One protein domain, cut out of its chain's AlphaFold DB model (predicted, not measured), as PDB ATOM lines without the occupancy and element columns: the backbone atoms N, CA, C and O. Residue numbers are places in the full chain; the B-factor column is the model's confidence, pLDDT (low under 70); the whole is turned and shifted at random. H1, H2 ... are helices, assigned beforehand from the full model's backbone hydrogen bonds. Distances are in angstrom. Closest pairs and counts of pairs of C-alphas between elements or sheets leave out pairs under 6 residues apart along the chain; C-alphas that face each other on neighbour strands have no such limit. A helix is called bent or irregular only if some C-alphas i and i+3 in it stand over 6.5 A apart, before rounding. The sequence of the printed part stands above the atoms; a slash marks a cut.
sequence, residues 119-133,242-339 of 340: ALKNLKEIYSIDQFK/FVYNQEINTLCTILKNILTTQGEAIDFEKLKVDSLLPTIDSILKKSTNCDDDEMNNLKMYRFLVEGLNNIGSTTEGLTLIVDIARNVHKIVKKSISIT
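Overview. This is residues 119 to 133 and 242 to 339 of the 340 residues of the protein "GATA Zn-finger-containing transcription factor" of Enterocytozoon bieneusi (strain H348) (UniProt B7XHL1). Four helices, H3 to H6, run lengthwise in an up-and-down bundle, each against the one before it, with the short H1 packed on H3 and H6 and the small H2 beyond H1, touching no helix. The bundle is not evenly closed: H3 and H6 only just touch. The printed part has 113 residues with six named helices, H1 to H6 in order, and no named strand; its class is all helix. It is compact, with a radius of gyration of the C-alphas of 13.9 A and spans of 41 by 29 by 19 A.

Arrangement. H1, residues 119 to 126, touches H3, residues 245 to 260, closest at the C-alphas of Leu 120 and Cys 252, 5.7 A. H1 also touches H6, residues 314 to 337, at Leu 123 and His 329, C-alphas 5.9 A apart, the same way at a shallow tilt of 18 degrees. H2, residues 129 to 133, and H1 meet only through their link. H3 and H4, residues 268 to 286, form a hairpin at 27 degrees; their closest C-alphas, Glu 247 and Thr 279, are 5.2 A apart. H4 and H5, residues 292 to 306, form another at 24 degrees, closest at C-alphas 280 and 302, 6.5 A. H5 and H6 form a third at 29 degrees, closest at C-alphas 294 and 331, 6.5 A. H3 and H5 are apart. Each O i to N i+4 pair is within hydrogen-bond range in H2, H3, H5 and H6, against 3 of 4 in H1 and 12 of 15 in H4.

Along the chain. H1 begins at C-alpha 119 (138.187, -30.440, 63.096). H3 measures 22.3 A, H4 24.9 A and H5 21.3 A. H4 is irregular, with C-alphas 274 and 277 7.5 A apart, and has a kink of 34 degrees near residue 275. H6, 35.0 A, ends at C-alpha 337 (133.302, -34.692, 44.834).

Size, cuts and confidence. The C-alphas farthest apart, Lys 133 and Gly 312, are 44.4 A apart. Residues 134 to 241 are not printed; C-alphas 133 and 242 are 11.6 A apart across the cut. Of the links printed whole, none is long. Residue 127 and residues 261 to 265, 288 to 291, 309 to 313 and 336 to 339 have pLDDT under 70.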
ATOM      1  N   ALA A 119     139.216 -29.476  63.476       85.75
ATOM      2  CA  ALA A 119     138.187 -30.440  63.096       85.75
ATOM      3  C   ALA A 119     136.799 -29.782  63.013       85.75
ATOM      4  O   ALA A 119     136.078 -29.978  62.033       85.75
ATOM      5  N   LEU A 120     136.451 -28.942  63.992       88.31
ATOM      6  CA  LEU A 120     135.199 -28.189  64.015       88.31
ATOM      7  C   LEU A 120     135.102 -27.219  62.835       88.31
ATOM      8  O   LEU A 120     134.049 -27.124  62.203       88.31
ATOM      9  N   LYS A 121     136.184 -26.498  62.527       88.06
ATOM     10  CA  LYS A 121     136.243 -25.589  61.379       88.06
ATOM     11  C   LYS A 121     136.017 -26.348  60.070       88.06
ATOM     12  O   LYS A 121     135.131 -25.972  59.308       88.06
ATOM     13  N   ASN A 122     136.740 -27.443  59.855       86.69
ATOM     14  CA  ASN A 122     136.642 -28.247  58.635       86.69
ATOM     15  C   ASN A 122     135.243 -28.858  58.450       86.69
ATOM     16  O   ASN A 122     134.717 -28.893  57.338       86.69
ATOM     17  N   LEU A 123     134.609 -29.329  59.531       86.31
ATOM     18  CA  LEU A 123     133.229 -29.816  59.473       86.31
ATOM     19  C   LEU A 123     132.235 -28.692  59.148       86.31
ATOM     20  O   LEU A 123     131.322 -28.912  58.360       86.31
ATOM     21  N   LYS A 124     132.421 -27.482  59.689       84.25
ATOM     22  CA  LYS A 124     131.564 -26.323  59.382       84.25
ATOM     23  C   LYS A 124     131.705 -25.818  57.950       84.25
ATOM     24  O   LYS A 124     130.714 -25.366  57.388       84.25
ATOM     25  N   GLU A 125     132.899 -25.887  57.364       82.75
ATOM     26  CA  GLU A 125     133.120 -25.488  55.967       82.75
ATOM     27  C   GLU A 125     132.251 -26.306  54.998       82.75
ATOM     28  O   GLU A 125     131.672 -25.731  54.075       82.75
ATOM     29  N   ILE A 126     132.051 -27.605  55.273       75.50
ATOM     30  CA  ILE A 126     131.118 -28.457  54.515       75.50
ATOM     31  C   ILE A 126     129.685 -27.889  54.550       75.50
ATOM     32  O   ILE A 126     128.998 -27.920  53.538       75.50
ATOM     33  N   TYR A 127     129.236 -27.325  55.678       69.75
ATOM     34  CA  TYR A 127     127.880 -26.764  55.850       69.75
ATOM     35  C   TYR A 127     127.713 -25.334  55.355       69.75
ATOM     36  O   TYR A 127     126.689 -24.701  55.638       69.75
ATOM     37  N   SER A 128     128.705 -24.772  54.667       75.56
ATOM     38  CA  SER A 128     128.615 -23.370  54.283       75.56
ATOM     39  C   SER A 128     127.412 -23.115  53.363       75.56
ATOM     40  O   SER A 128     127.050 -23.918  52.502       75.56
ATOM     41  N   ILE A 129     126.773 -21.956  53.549       80.31
ATOM     42  CA  ILE A 129     125.626 -21.526  52.736       80.31
ATOM     43  C   ILE A 129     125.995 -21.493  51.247       80.31
ATOM     44  O   ILE A 129     125.163 -21.795  50.392       80.31
ATOM     45  N   ASP A 130     127.234 -21.124  50.927       82.31
ATOM     46  CA  ASP A 130     127.696 -21.034  49.544       82.31
ATOM     47  C   ASP A 130     127.895 -22.418  48.915       82.31
ATOM     48  O   ASP A 130     127.524 -22.605  47.757       82.31
ATOM     49  N   GLN A 131     128.357 -23.405  49.693       79.69
ATOM     50  CA  GLN A 131     128.371 -24.814  49.287       79.69
ATOM     51  C   GLN A 131     126.951 -25.288  48.940       79.69
ATOM     52  O   GLN A 131     126.710 -25.754  47.828       79.69
ATOM     53  N   PHE A 132     125.980 -25.058  49.833       83.12
ATOM     54  CA  PHE A 132     124.577 -25.416  49.592       83.12
ATOM     55  C   PHE A 132     124.019 -24.758  48.324       83.12
ATOM     56  O   PHE A 132     123.441 -25.438  47.478       83.12
ATOM     57  N   LYS A 133     124.221 -23.445  48.148       85.44
ATOM     58  CA  LYS A 133     123.764 -22.717  46.950       85.44
ATOM     59  C   LYS A 133     124.331 -23.308  45.662       85.44
ATOM     60  O   LYS A 133     123.599 -23.406  44.676       85.44
ATOM     61  N   PHE A 242     122.756 -32.761  51.066       73.88
ATOM     62  CA  PHE A 242     123.369 -32.981  52.384       73.88
ATOM     63  C   PHE A 242     122.973 -34.324  53.000       73.88
ATOM     64  O   PHE A 242     122.171 -34.392  53.933       73.88
ATOM     65  N   VAL A 243     123.585 -35.407  52.517       79.31
ATOM     66  CA  VAL A 243     123.325 -36.777  53.007       79.31
ATOM     67  C   VAL A 243     123.600 -36.919  54.514       79.31
ATOM     68  O   VAL A 243     122.851 -37.594  55.225       79.31
ATOM     69  N   TYR A 244     124.643 -36.251  55.017       86.44
ATOM     70  CA  TYR A 244     125.144 -36.402  56.391       86.44
ATOM     71  C   TYR A 244     124.835 -35.198  57.308       86.44
ATOM     72  O   TYR A 244     125.579 -34.948  58.261       86.44
ATOM     73  N   ASN A 245     123.771 -34.427  57.005       81.38
ATOM     74  CA  ASN A 245     123.400 -33.189  57.724       81.38
ATOM     75  C   ASN A 245     123.397 -33.351  59.245       81.38
ATOM     76  O   ASN A 245     124.096 -32.670  59.997       81.38
ATOM     77  N   GLN A 246     122.596 -34.305  59.693       85.50
ATOM     78  CA  GLN A 246     122.354 -34.539  61.107       85.50
ATOM     79  C   GLN A 246     123.619 -35.031  61.812       85.50
ATOM     80  O   GLN A 246     123.924 -34.604  62.924       85.50
ATOM     81  N   GLU A 247     124.380 -35.891  61.144       91.50
ATOM     82  CA  GLU A 247     125.581 -36.514  61.676       91.50
ATOM     83  C   GLU A 247     126.697 -35.491  61.886       91.50
ATOM     84  O   GLU A 247     127.289 -35.424  62.964       91.50
ATOM     85  N   ILE A 248     126.944 -34.629  60.898       89.69
ATOM     86  CA  ILE A 248     127.963 -33.590  61.056       89.69
ATOM     87  C   ILE A 248     127.521 -32.539  62.073       89.69
ATOM     88  O   ILE A 248     128.344 -32.112  62.879       89.69
ATOM     89  N   ASN A 249     126.250 -32.140  62.102       87.88
ATOM     90  CA  ASN A 249     125.768 -31.218  63.134       87.88
ATOM     91  C   ASN A 249     125.933 -31.782  64.545       87.88
ATOM     92  O   ASN A 249     126.309 -31.051  65.467       87.88
ATOM     93  N   THR A 250     125.709 -33.085  64.707       91.31
ATOM     94  CA  THR A 250     125.951 -33.778  65.972       91.31
ATOM     95  C   THR A 250     127.429 -33.692  66.344       91.31
ATOM     96  O   THR A 250     127.749 -33.203  67.425       91.31
ATOM     97  N   LEU A 251     128.347 -34.027  65.432       92.44
ATOM     98  CA  LEU A 251     129.792 -33.909  65.676       92.44
ATOM     99  C   LEU A 251     130.233 -32.468  65.964       92.44
ATOM    100  O   LEU A 251     130.989 -32.233  66.903       92.44
ATOM    101  N   CYS A 252     129.726 -31.484  65.221       90.25
ATOM    102  CA  CYS A 252     129.979 -30.067  65.477       90.25
ATOM    103  C   CYS A 252     129.523 -29.653  66.881       90.25
ATOM    104  O   CYS A 252     130.221 -28.896  67.554       90.25
ATOM    105  N   THR A 253     128.367 -30.150  67.327       89.69
ATOM    106  CA  THR A 253     127.831 -29.885  68.667       89.69
ATOM    107  C   THR A 253     128.709 -30.520  69.737       89.69
ATOM    108  O   THR A 253     129.057 -29.847  70.703       89.69
ATOM    109  N   ILE A 254     129.142 -31.767  69.537       90.75
ATOM    110  CA  ILE A 254     130.075 -32.461  70.434       90.75
ATOM    111  C   ILE A 254     131.373 -31.663  70.577       90.75
ATOM    112  O   ILE A 254     131.742 -31.290  71.687       90.75
ATOM    113  N   LEU A 255     132.040 -31.351  69.462       89.88
ATOM    114  CA  LEU A 255     133.313 -30.624  69.467       89.88
ATOM    115  C   LEU A 255     133.163 -29.234  70.098       89.88
ATOM    116  O   LEU A 255     134.000 -28.825  70.898       89.88
ATOM    117  N   LYS A 256     132.075 -28.517  69.789       86.88
ATOM    118  CA  LYS A 256     131.793 -27.210  70.390       86.88
ATOM    119  C   LYS A 256     131.586 -27.321  71.897       86.88
ATOM    120  O   LYS A 256     132.160 -26.516  72.620       86.88
ATOM    121  N   ASN A 257     130.810 -28.306  72.353       84.25
ATOM    122  CA  ASN A 257     130.601 -28.543  73.775       84.25
ATOM    123  C   ASN A 257     131.953 -28.766  74.455       84.25
ATOM    124  O   ASN A 257     132.287 -28.005  75.352       84.25
ATOM    125  N   ILE A 258     132.788 -29.670  73.934       83.25
ATOM    126  CA  ILE A 258     134.134 -29.937  74.470       83.25
ATOM    127  C   ILE A 258     134.984 -28.657  74.580       83.25
ATOM    128  O   ILE A 258     135.629 -28.449  75.605       83.25
ATOM    129  N   LEU A 259     134.961 -27.775  73.572       79.25
ATOM    130  CA  LEU A 259     135.685 -26.494  73.618       79.25
ATOM    131  C   LEU A 259     135.134 -25.524  74.670       79.25
ATOM    132  O   LEU A 259     135.891 -24.735  75.235       79.25
ATOM    133  N   THR A 260     133.820 -25.542  74.907       72.69
ATOM    134  CA  THR A 260     133.153 -24.619  75.836       72.69
ATOM    135  C   THR A 260     133.171 -25.089  77.284       72.69
ATOM    136  O   THR A 260     133.169 -24.250  78.181       72.69
ATOM    137  N   THR A 261     133.232 -26.396  77.546       65.81
ATOM    138  CA  THR A 261     133.138 -26.954  78.903       65.81
ATOM    139  C   THR A 261     134.471 -26.913  79.669       65.81
ATOM    140  O   THR A 261     134.751 -27.826  80.436       65.81
ATOM    141  N   GLN A 262     135.307 -25.881  79.467       53.09
ATOM    142  CA  GLN A 262     136.702 -25.747  79.938       53.09
ATOM    143  C   GLN A 262     136.908 -26.018  81.453       53.09
ATOM    144  O   GLN A 262     137.114 -25.098  82.243       53.09
ATOM    145  N   GLY A 263     136.895 -27.290  81.869       49.06
ATOM    146  CA  GLY A 263     137.129 -27.737  83.245       49.06
ATOM    147  C   GLY A 263     136.093 -28.687  83.863       49.06
ATOM    148  O   GLY A 263     136.378 -29.202  84.943       49.06
ATOM    149  N   GLU A 264     134.942 -28.958  83.236       52.94
ATOM    150  CA  GLU A 264     134.022 -30.000  83.735       52.94
ATOM    151  C   GLU A 264     134.400 -31.379  83.179       52.94
ATOM    152  O   GLU A 264     134.922 -31.507  82.068       52.94
ATOM    153  N   ALA A 265     134.152 -32.429  83.964       64.06
ATOM    154  CA  ALA A 265     134.391 -33.799  83.530       64.06
ATOM    155  C   ALA A 265     133.450 -34.152  82.368       64.06
ATOM    156  O   ALA A 265     132.230 -34.054  82.494       64.06
ATOM    157  N   ILE A 266     134.021 -34.573  81.238       74.50
ATOM    158  CA  ILE A 266     133.250 -35.065  80.095       74.50
ATOM    159  C   ILE A 266     132.695 -36.442  80.454       74.50
ATOM    160  O   ILE A 266     133.452 -37.377  80.723       74.50
ATOM    161  N   ASP A 267     131.372 -36.574  80.424       82.44
ATOM    162  CA  ASP A 267     130.700 -37.865  80.541       82.44
ATOM    163  C   ASP A 267     130.780 -38.607  79.200       82.44
ATOM    164  O   ASP A 267     129.920 -38.471  78.323       82.44
ATOM    165  N   PHE A 268     131.868 -39.359  79.021       83.69
ATOM    166  CA  PHE A 268     132.101 -40.145  77.814       83.69
ATOM    167  C   PHE A 268     131.061 -41.247  77.614       83.69
ATOM    168  O   PHE A 268     130.768 -41.573  76.467       83.69
ATOM    169  N   GLU A 269     130.474 -41.790  78.686       84.44
ATOM    170  CA  GLU A 269     129.481 -42.854  78.546       84.44
ATOM    171  C   GLU A 269     128.189 -42.308  77.947       84.44
ATOM    172  O   GLU A 269     127.656 -42.838  76.967       84.44
ATOM    173  N   LYS A 270     127.730 -41.176  78.479       86.31
ATOM    174  CA  LYS A 270     126.584 -40.473  77.917       86.31
ATOM    175  C   LYS A 270     126.849 -40.028  76.480       86.31
ATOM    176  O   LYS A 270     126.027 -40.264  75.600       86.31
ATOM    177  N   LEU A 271     128.018 -39.439  76.214       88.12
ATOM    178  CA  LEU A 271     128.407 -38.997  74.873       88.12
ATOM    179  C   LEU A 271     128.434 -40.154  73.857       88.12
ATOM    180  O   LEU A 271     128.016 -39.989  72.706       88.12
ATOM    181  N   LYS A 272     128.919 -41.323  74.288       89.88
ATOM    182  CA  LYS A 272     128.977 -42.549  73.491       89.88
ATOM    183  C   LYS A 272     127.586 -42.996  73.056       89.88
ATOM    184  O   LYS A 272     127.360 -43.184  71.860       89.88
ATOM    185  N   VAL A 273     126.689 -43.181  74.025       89.69
ATOM    186  CA  VAL A 273     125.356 -43.764  73.814       89.69
ATOM    187  C   VAL A 273     124.425 -42.786  73.105       89.69
ATOM    188  O   VAL A 273     123.761 -43.164  72.142       89.69
ATOM    189  N   ASP A 274     124.415 -41.525  73.535       90.81
ATOM    190  CA  ASP A 274     123.430 -40.552  73.065       90.81
ATOM    191  C   ASP A 274     123.801 -39.947  71.707       90.81
ATOM    192  O   ASP A 274     122.937 -39.401  71.020       90.81
ATOM    193  N   SER A 275     125.084 -39.953  71.322       92.62
ATOM    194  CA  SER A 275     125.538 -39.163  70.170       92.62
ATOM    195  C   SER A 275     126.553 -39.866  69.273       92.62
ATOM    196  O   SER A 275     126.290 -39.983  68.076       92.62
ATOM    197  N   LEU A 276     127.692 -40.345  69.788       92.25
ATOM    198  CA  LEU A 276     128.774 -40.859  68.932       92.25
ATOM    199  C   LEU A 276     128.391 -42.142  68.186       92.25
ATOM    200  O   LEU A 276     128.496 -42.167  66.960       92.25
ATOM    201  N   LEU A 277     127.932 -43.188  68.886       94.19
ATOM    202  CA  LEU A 277     127.563 -44.452  68.235       94.19
ATOM    203  C   LEU A 277     126.406 -44.280  67.238       94.19
ATOM    204  O   LEU A 277     126.583 -44.679  66.087       94.19
ATOM    205  N   PRO A 278     125.278 -43.621  67.592       95.69
ATOM    206  CA  PRO A 278     124.200 -43.376  66.633       95.69
ATOM    207  C   PRO A 278     124.661 -42.603  65.395       95.69
ATOM    208  O   PRO A 278     124.248 -42.909  64.275       95.69
ATOM    209  N   THR A 279     125.543 -41.616  65.583       94.88
ATOM    210  CA  THR A 279     126.096 -40.823  64.481       94.88
ATOM    211  C   THR A 279     126.932 -41.692  63.551       94.88
ATOM    212  O   THR A 279     126.702 -41.690  62.343       94.88
ATOM    213  N   ILE A 280     127.870 -42.466  64.099       94.38
ATOM    214  CA  ILE A 280     128.745 -43.342  63.314       94.38
ATOM    215  C   ILE A 280     127.924 -44.404  62.576       94.38
ATOM    216  O   ILE A 280     128.128 -44.606  61.379       94.38
ATOM    217  N   ASP A 281     126.958 -45.029  63.250       94.38
ATOM    218  CA  ASP A 281     126.085 -46.048  62.660       94.38
ATOM    219  C   ASP A 281     125.253 -45.491  61.503       94.38
ATOM    220  O   ASP A 281     125.103 -46.142  60.465       94.38
ATOM    221  N   SER A 282     124.754 -44.261  61.641       93.56
ATOM    222  CA  SER A 282     124.016 -43.596  60.569       93.56
ATOM    223  C   SER A 282     124.899 -43.305  59.352       93.56
ATOM    224  O   SER A 282     124.486 -43.575  58.222       93.56
ATOM    225  N   ILE A 283     126.138 -42.831  59.556       91.62
ATOM    226  CA  ILE A 283     127.097 -42.631  58.456       91.62
ATOM    227  C   ILE A 283     127.394 -43.968  57.781       91.62
ATOM    228  O   ILE A 283     127.228 -44.082  56.571       91.62
ATOM    229  N   LEU A 284     127.733 -45.004  58.551       90.69
ATOM    230  CA  LEU A 284     128.033 -46.331  58.010       90.69
ATOM    231  C   LEU A 284     126.882 -46.887  57.161       90.69
ATOM    232  O   LEU A 284     127.119 -47.469  56.103       90.69
ATOM    233  N   LYS A 285     125.636 -46.662  57.590       90.06
ATOM    234  CA  LYS A 285     124.433 -47.052  56.849       90.06
ATOM    235  C   LYS A 285     124.225 -46.236  55.569       90.06
ATOM    236  O   LYS A 285     123.734 -46.780  54.584       90.06
ATOM    237  N   LYS A 286     124.545 -44.940  55.577       87.12
ATOM    238  CA  LYS A 286     124.377 -44.034  54.424       87.12
ATOM    239  C   LYS A 286     125.514 -44.149  53.401       87.12
ATOM    240  O   LYS A 286     125.313 -43.837  52.232       87.12
ATOM    241  N   SER A 287     126.686 -44.617  53.821       83.69
ATOM    242  CA  SER A 287     127.913 -44.657  53.018       83.69
ATOM    243  C   SER A 287     128.203 -46.023  52.374       83.69
ATOM    244  O   SER A 287     129.362 -46.354  52.144       83.69
ATOM    245  N   THR A 288     127.185 -46.831  52.042       68.56
ATOM    246  CA  THR A 288     127.378 -48.202  51.503       68.56
ATOM    247  C   THR A 288     128.149 -48.275  50.180       68.56
ATOM    248  O   THR A 288     128.606 -49.353  49.820       68.56
ATOM    249  N   ASN A 289     128.293 -47.150  49.471       66.81
ATOM    250  CA  ASN A 289     128.977 -47.048  48.177       66.81
ATOM    251  C   ASN A 289     130.247 -46.168  48.233       66.81
ATOM    252  O   ASN A 289     130.735 -45.738  47.188       66.81
ATOM    253  N   CYS A 290     130.739 -45.819  49.427       66.69
ATOM    254  CA  CYS A 290     131.987 -45.070  49.593       66.69
ATOM    255  C   CYS A 290     133.212 -45.999  49.607       66.69
ATOM    256  O   CYS A 290     133.093 -47.180  49.912       66.69
ATOM    257  N   ASP A 291     134.370 -45.417  49.289       65.12
ATOM    258  CA  ASP A 291     135.698 -46.044  49.276       65.12
ATOM    259  C   ASP A 291     135.968 -46.897  50.532       65.12
ATOM    260  O   ASP A 291     135.642 -46.491  51.656       65.12
ATOM    261  N   ASP A 292     136.552 -48.083  50.335       74.75
ATOM    262  CA  ASP A 292     136.658 -49.113  51.375       74.75
ATOM    263  C   ASP A 292     137.536 -48.646  52.546       74.75
ATOM    264  O   ASP A 292     137.248 -48.965  53.701       74.75
ATOM    265  N   ASP A 293     138.566 -47.836  52.288       81.69
ATOM    266  CA  ASP A 293     139.553 -47.449  53.300       81.69
ATOM    267  C   ASP A 293     138.993 -46.485  54.357       81.69
ATOM    268  O   ASP A 293     139.157 -46.718  55.560       81.69
ATOM    269  N   GLU A 294     138.298 -45.403  53.977       83.06
ATOM    270  CA  GLU A 294     137.674 -44.520  54.974       83.06
ATOM    271  C   GLU A 294     136.551 -45.220  55.736       83.06
ATOM    272  O   GLU A 294     136.420 -45.023  56.945       83.06
ATOM    273  N   MET A 295     135.793 -46.077  55.055       86.94
ATOM    274  CA  MET A 295     134.716 -46.851  55.662       86.94
ATOM    275  C   MET A 295     135.237 -47.883  56.661       86.94
ATOM    276  O   MET A 295     134.655 -48.056  57.734       86.94
ATOM    277  N   ASN A 296     136.353 -48.542  56.357       86.19
ATOM    278  CA  ASN A 296     137.010 -49.470  57.273       86.19
ATOM    279  C   ASN A 296     137.595 -48.742  58.486       86.19
ATOM    280  O   ASN A 296     137.431 -49.209  59.614       86.19
ATOM    281  N   ASN A 297     138.174 -47.558  58.282       87.19
ATOM    282  CA  ASN A 297     138.610 -46.700  59.381       87.19
ATOM    283  C   ASN A 297     137.432 -46.285  60.275       87.19
ATOM    284  O   ASN A 297     137.535 -46.370  61.496       87.19
ATOM    285  N   LEU A 298     136.283 -45.911  59.702       90.25
ATOM    286  CA  LEU A 298     135.102 -45.557  60.490       90.25
ATOM    287  C   LEU A 298     134.535 -46.755  61.273       90.25
ATOM    288  O   LEU A 298     134.153 -46.595  62.430       90.25
ATOM    289  N   LYS A 299     134.538 -47.966  60.695       88.94
ATOM    290  CA  LYS A 299     134.185 -49.211  61.410       88.94
ATOM    291  C   LYS A 299     135.147 -49.494  62.566       88.94
ATOM    292  O   LYS A 299     134.704 -49.892  63.641       88.94
ATOM    293  N   MET A 300     136.446 -49.271  62.365       88.06
ATOM    294  CA  MET A 300     137.443 -49.392  63.430       88.06
ATOM    295  C   MET A 300     137.170 -48.376  64.545       88.06
ATOM    296  O   MET A 300     137.115 -48.754  65.712       88.06
ATOM    297  N   TYR A 301     136.924 -47.110  64.205       89.94
ATOM    298  CA  TYR A 301     136.590 -46.090  65.198       89.94
ATOM    299  C   TYR A 301     135.291 -46.397  65.941       89.94
ATOM    300  O   TYR A 301     135.245 -46.225  67.153       89.94
ATOM    301  N   ARG A 302     134.266 -46.923  65.260       92.94
ATOM    302  CA  ARG A 302     133.041 -47.421  65.899       92.94
ATOM    303  C   ARG A 302     133.359 -48.434  67.004       92.94
ATOM    304  O   ARG A 302     132.847 -48.301  68.109       92.94
ATOM    305  N   PHE A 303     134.214 -49.417  66.713       85.88
ATOM    306  CA  PHE A 303     134.648 -50.421  67.690       85.88
ATOM    307  C   PHE A 303     135.433 -49.792  68.852       85.88
ATOM    308  O   PHE A 303     135.174 -50.100  70.011       85.88
ATOM    309  N   LEU A 304     136.344 -48.857  68.564       83.12
ATOM    310  CA  LEU A 304     137.088 -48.134  69.603       83.12
ATOM    311  C   LEU A 304     136.163 -47.306  70.508       83.12
ATOM    312  O   LEU A 304     136.384 -47.235  71.715       83.12
ATOM    313  N   VAL A 305     135.093 -46.733  69.949       88.25
ATOM    314  CA  VAL A 305     134.075 -45.985  70.698       88.25
ATOM    315  C   VAL A 305     133.277 -46.889  71.637       88.25
ATOM    316  O   VAL A 305     132.913 -46.441  72.720       88.25
ATOM    317  N   GLU A 306     133.044 -48.164  71.313       84.38
ATOM    318  CA  GLU A 306     132.413 -49.100  72.263       84.38
ATOM    319  C   GLU A 306     133.235 -49.235  73.558       84.38
ATOM    320  O   GLU A 306     132.666 -49.339  74.649       84.38
ATOM    321  N   GLY A 307     134.563 -49.143  73.437       77.69
ATOM    322  CA  GLY A 307     135.524 -49.144  74.538       77.69
ATOM    323  C   GLY A 307     135.829 -47.773  75.154       77.69
ATOM    324  O   GLY A 307     136.686 -47.718  76.033       77.69
ATOM    325  N   LEU A 308     135.150 -46.689  74.747       75.06
ATOM    326  CA  LEU A 308     135.465 -45.304  75.147       75.06
ATOM    327  C   LEU A 308     135.518 -45.107  76.674       75.06
ATOM    328  O   LEU A 308     136.333 -44.342  77.176       75.06
ATOM    329  N   ASN A 309     134.699 -45.846  77.421       68.25
ATOM    330  CA  ASN A 309     134.627 -45.768  78.886       68.25
ATOM    331  C   ASN A 309     135.843 -46.374  79.593       68.25
ATOM    332  O   ASN A 309     136.080 -46.089  80.762       68.25
ATOM    333  N   ASN A 310     136.560 -47.261  78.901       62.03
ATOM    334  CA  ASN A 310     137.724 -47.976  79.414       62.03
ATOM    335  C   ASN A 310     139.037 -47.311  78.978       62.03
ATOM    336  O   ASN A 310     140.112 -47.839  79.266       62.03
ATOM    337  N   ILE A 311     138.960 -46.189  78.259       59.72
ATOM    338  CA  ILE A 311     140.131 -45.440  77.822       59.72
ATOM    339  C   ILE A 311     140.782 -44.791  79.048       59.72
ATOM    340  O   ILE A 311     140.130 -44.100  79.831       59.72
ATOM    341  N   GLY A 312     142.076 -45.064  79.229       51.62
ATOM    342  CA  GLY A 312     142.831 -44.749  80.444       51.62
ATOM    343  C   GLY A 312     143.024 -43.254  80.700       51.62
ATOM    344  O   GLY A 312     143.372 -42.876  81.819       51.62
ATOM    345  N   SER A 313     142.775 -42.397  79.704       66.44
ATOM    346  CA  SER A 313     142.866 -40.943  79.842       66.44
ATOM    347  C   SER A 313     141.781 -40.176  79.071       66.44
ATOM    348  O   SER A 313     141.393 -40.527  77.957       66.44
ATOM    349  N   THR A 314     141.333 -39.044  79.630       70.69
ATOM    350  CA  THR A 314     140.447 -38.078  78.944       70.69
ATOM    351  C   THR A 314     141.028 -37.635  77.603       70.69
ATOM    352  O   THR A 314     140.302 -37.471  76.630       70.69
ATOM    353  N   THR A 315     142.346 -37.474  77.552       70.38
ATOM    354  CA  THR A 315     143.104 -37.123  76.357       70.38
ATOM    355  C   THR A 315     142.862 -38.093  75.207       70.38
ATOM    356  O   THR A 315     142.517 -37.652  74.117       70.38
ATOM    357  N   GLU A 316     143.032 -39.393  75.431       70.62
ATOM    358  CA  GLU A 316     142.843 -40.411  74.392       70.62
ATOM    359  C   GLU A 316     141.387 -40.443  73.901       70.62
ATOM    360  O   GLU A 316     141.139 -40.579  72.703       70.62
ATOM    361  N   GLY A 317     140.421 -40.237  74.806       77.50
ATOM    362  CA  GLY A 317     139.008 -40.104  74.442       77.50
ATOM    363  C   GLY A 317     138.749 -38.897  73.535       77.50
ATOM    364  O   GLY A 317     138.032 -39.007  72.541       77.50
ATOM    365  N   LEU A 318     139.377 -37.754  73.827       81.88
ATOM    366  CA  LEU A 318     139.302 -36.556  72.986       81.88
ATOM    367  C   LEU A 318     139.955 -36.765  71.618       81.88
ATOM    368  O   LEU A 318     139.368 -36.390  70.603       81.88
ATOM    369  N   THR A 319     141.132 -37.390  71.576       82.00
ATOM    370  CA  THR A 319     141.828 -37.708  70.324       82.00
ATOM    371  C   THR A 319     140.977 -38.619  69.438       82.00
ATOM    372  O   THR A 319     140.811 -38.333  68.255       82.00
ATOM    373  N   LEU A 320     140.337 -39.644  70.011       85.19
ATOM    374  CA  LEU A 320     139.426 -40.520  69.271       85.19
ATOM    375  C   LEU A 320     138.243 -39.746  68.660       85.19
ATOM    376  O   LEU A 320     137.909 -39.949  67.493       85.19
ATOM    377  N   ILE A 321     137.632 -38.823  69.410       89.50
ATOM    378  CA  ILE A 321     136.530 -37.978  68.910       89.50
ATOM    379  C   ILE A 321     136.989 -37.097  67.740       89.50
ATOM    380  O   ILE A 321     136.275 -36.965  66.741       89.50
ATOM    381  N   VAL A 322     138.183 -36.509  67.838       88.94
ATOM    382  CA  VAL A 322     138.784 -35.714  66.759       88.94
ATOM    383  C   VAL A 322     139.036 -36.569  65.521       88.94
ATOM    384  O   VAL A 322     138.726 -36.144  64.406       88.94
ATOM    385  N   ASP A 323     139.574 -37.773  65.689       87.38
ATOM    386  CA  ASP A 323     139.879 -38.665  64.575       87.38
ATOM    387  C   ASP A 323     138.614 -39.143  63.859       87.38
ATOM    388  O   ASP A 323     138.578 -39.160  62.625       87.38
ATOM    389  N   ILE A 324     137.538 -39.406  64.607       91.75
ATOM    390  CA  ILE A 324     136.203 -39.645  64.043       91.75
ATOM    391  C   ILE A 324     135.759 -38.439  63.219       91.75
ATOM    392  O   ILE A 324     135.404 -38.593  62.053       91.75
ATOM    393  N   ALA A 325     135.821 -37.226  63.776       92.00
ATOM    394  CA  ALA A 325     135.422 -36.010  63.068       92.00
ATOM    395  C   ALA A 325     136.222 -35.794  61.770       92.00
ATOM    396  O   ALA A 325     135.649 -35.468  60.727       92.00
ATOM    397  N   ARG A 326     137.540 -36.030  61.799       89.94
ATOM    398  CA  ARG A 326     138.420 -35.959  60.622       89.94
ATOM    399  C   ARG A 326     138.071 -37.019  59.582       89.94
ATOM    400  O   ARG A 326     138.058 -36.718  58.388       89.94
ATOM    401  N   ASN A 327     137.807 -38.250  60.010       90.38
ATOM    402  CA  ASN A 327     137.438 -39.339  59.114       90.38
ATOM    403  C   ASN A 327     136.081 -39.072  58.443       90.38
ATOM    404  O   ASN A 327     135.978 -39.140  57.220       90.38
ATOM    405  N   VAL A 328     135.087 -38.627  59.215       91.00
ATOM    406  CA  VAL A 328     133.775 -38.220  58.698       91.00
ATOM    407  C   VAL A 328     133.901 -37.068  57.705       91.00
ATOM    408  O   VAL A 328     133.320 -37.134  56.623       91.00
ATOM    409  N   HIS A 329     134.714 -36.050  58.002       89.62
ATOM    410  CA  HIS A 329     134.983 -34.962  57.058       89.62
ATOM    411  C   HIS A 329     135.508 -35.485  55.708       89.62
ATOM    412  O   HIS A 329     135.046 -35.040  54.658       89.62
ATOM    413  N   LYS A 330     136.427 -36.464  55.716       88.38
ATOM    414  CA  LYS A 330     136.946 -37.090  54.486       88.38
ATOM    415  C   LYS A 330     135.856 -37.840  53.716       88.38
ATOM    416  O   LYS A 330     135.741 -37.631  52.509       88.38
ATOM    417  N   ILE A 331     135.048 -38.655  54.400       88.19
ATOM    418  CA  ILE A 331     133.929 -39.400  53.791       88.19
ATOM    419  C   ILE A 331     132.967 -38.434  53.098       88.19
ATOM    420  O   ILE A 331     132.634 -38.604  51.923       88.19
ATOM    421  N   VAL A 332     132.560 -37.376  53.802       84.56
ATOM    422  CA  VAL A 332     131.584 -36.422  53.271       84.56
ATOM    423  C   VAL A 332     132.166 -35.622  52.110       84.56
ATOM    424  O   VAL A 332     131.528 -35.528  51.063       84.56
ATOM    425  N   LYS A 333     133.403 -35.132  52.225       82.88
ATOM    426  CA  LYS A 333     134.070 -34.412  51.133       82.88
ATOM    427  C   LYS A 333     134.187 -35.265  49.864       82.88
ATOM    428  O   LYS A 333     133.890 -34.771  48.778       82.88
ATOM    429  N   LYS A 334     134.543 -36.550  49.994       78.81
ATOM    430  CA  LYS A 334     134.562 -37.489  48.859       78.81
ATOM    431  C   LYS A 334     133.170 -37.667  48.247       78.81
ATOM    432  O   LYS A 334     133.025 -37.611  47.027       78.81
ATOM    433  N   SER A 335     132.136 -37.821  49.077       73.88
ATOM    434  CA  SER A 335     130.756 -38.001  48.599       73.88
ATOM    435  C   SER A 335     130.228 -36.809  47.785       73.88
ATOM    436  O   SER A 335     129.474 -37.010  46.828       73.88
ATOM    437  N   ILE A 336     130.691 -35.598  48.120       68.81
ATOM    438  CA  ILE A 336     130.411 -34.358  47.388       68.81
ATOM    439  C   ILE A 336     131.206 -34.312  46.076       68.81
ATOM    440  O   ILE A 336     130.639 -33.981  45.040       68.81
ATOM    441  N   SER A 337     132.483 -34.711  46.062       58.34
ATOM    442  CA  SER A 337     133.302 -34.692  44.834       58.34
ATOM    443  C   SER A 337     132.883 -35.704  43.761       58.34
ATOM    444  O   SER A 337     133.132 -35.478  42.589       58.34
ATOM    445  N   ILE A 338     132.190 -36.790  44.125       53.56
ATOM    446  CA  ILE A 338     131.618 -37.754  43.159       53.56
ATOM    447  C   ILE A 338     130.375 -37.160  42.442       53.56
ATOM    448  O   ILE A 338     129.706 -37.822  41.653       53.56
ATOM    449  N   THR A 339     129.993 -35.920  42.762       47.88
ATOM    450  CA  THR A 339     128.807 -35.237  42.213       47.88
ATOM    451  C   THR A 339     129.109 -34.263  41.082       47.88
ATOM    452  O   THR A 339     128.163 -33.814  40.433       47.88
TER     453      THR A 339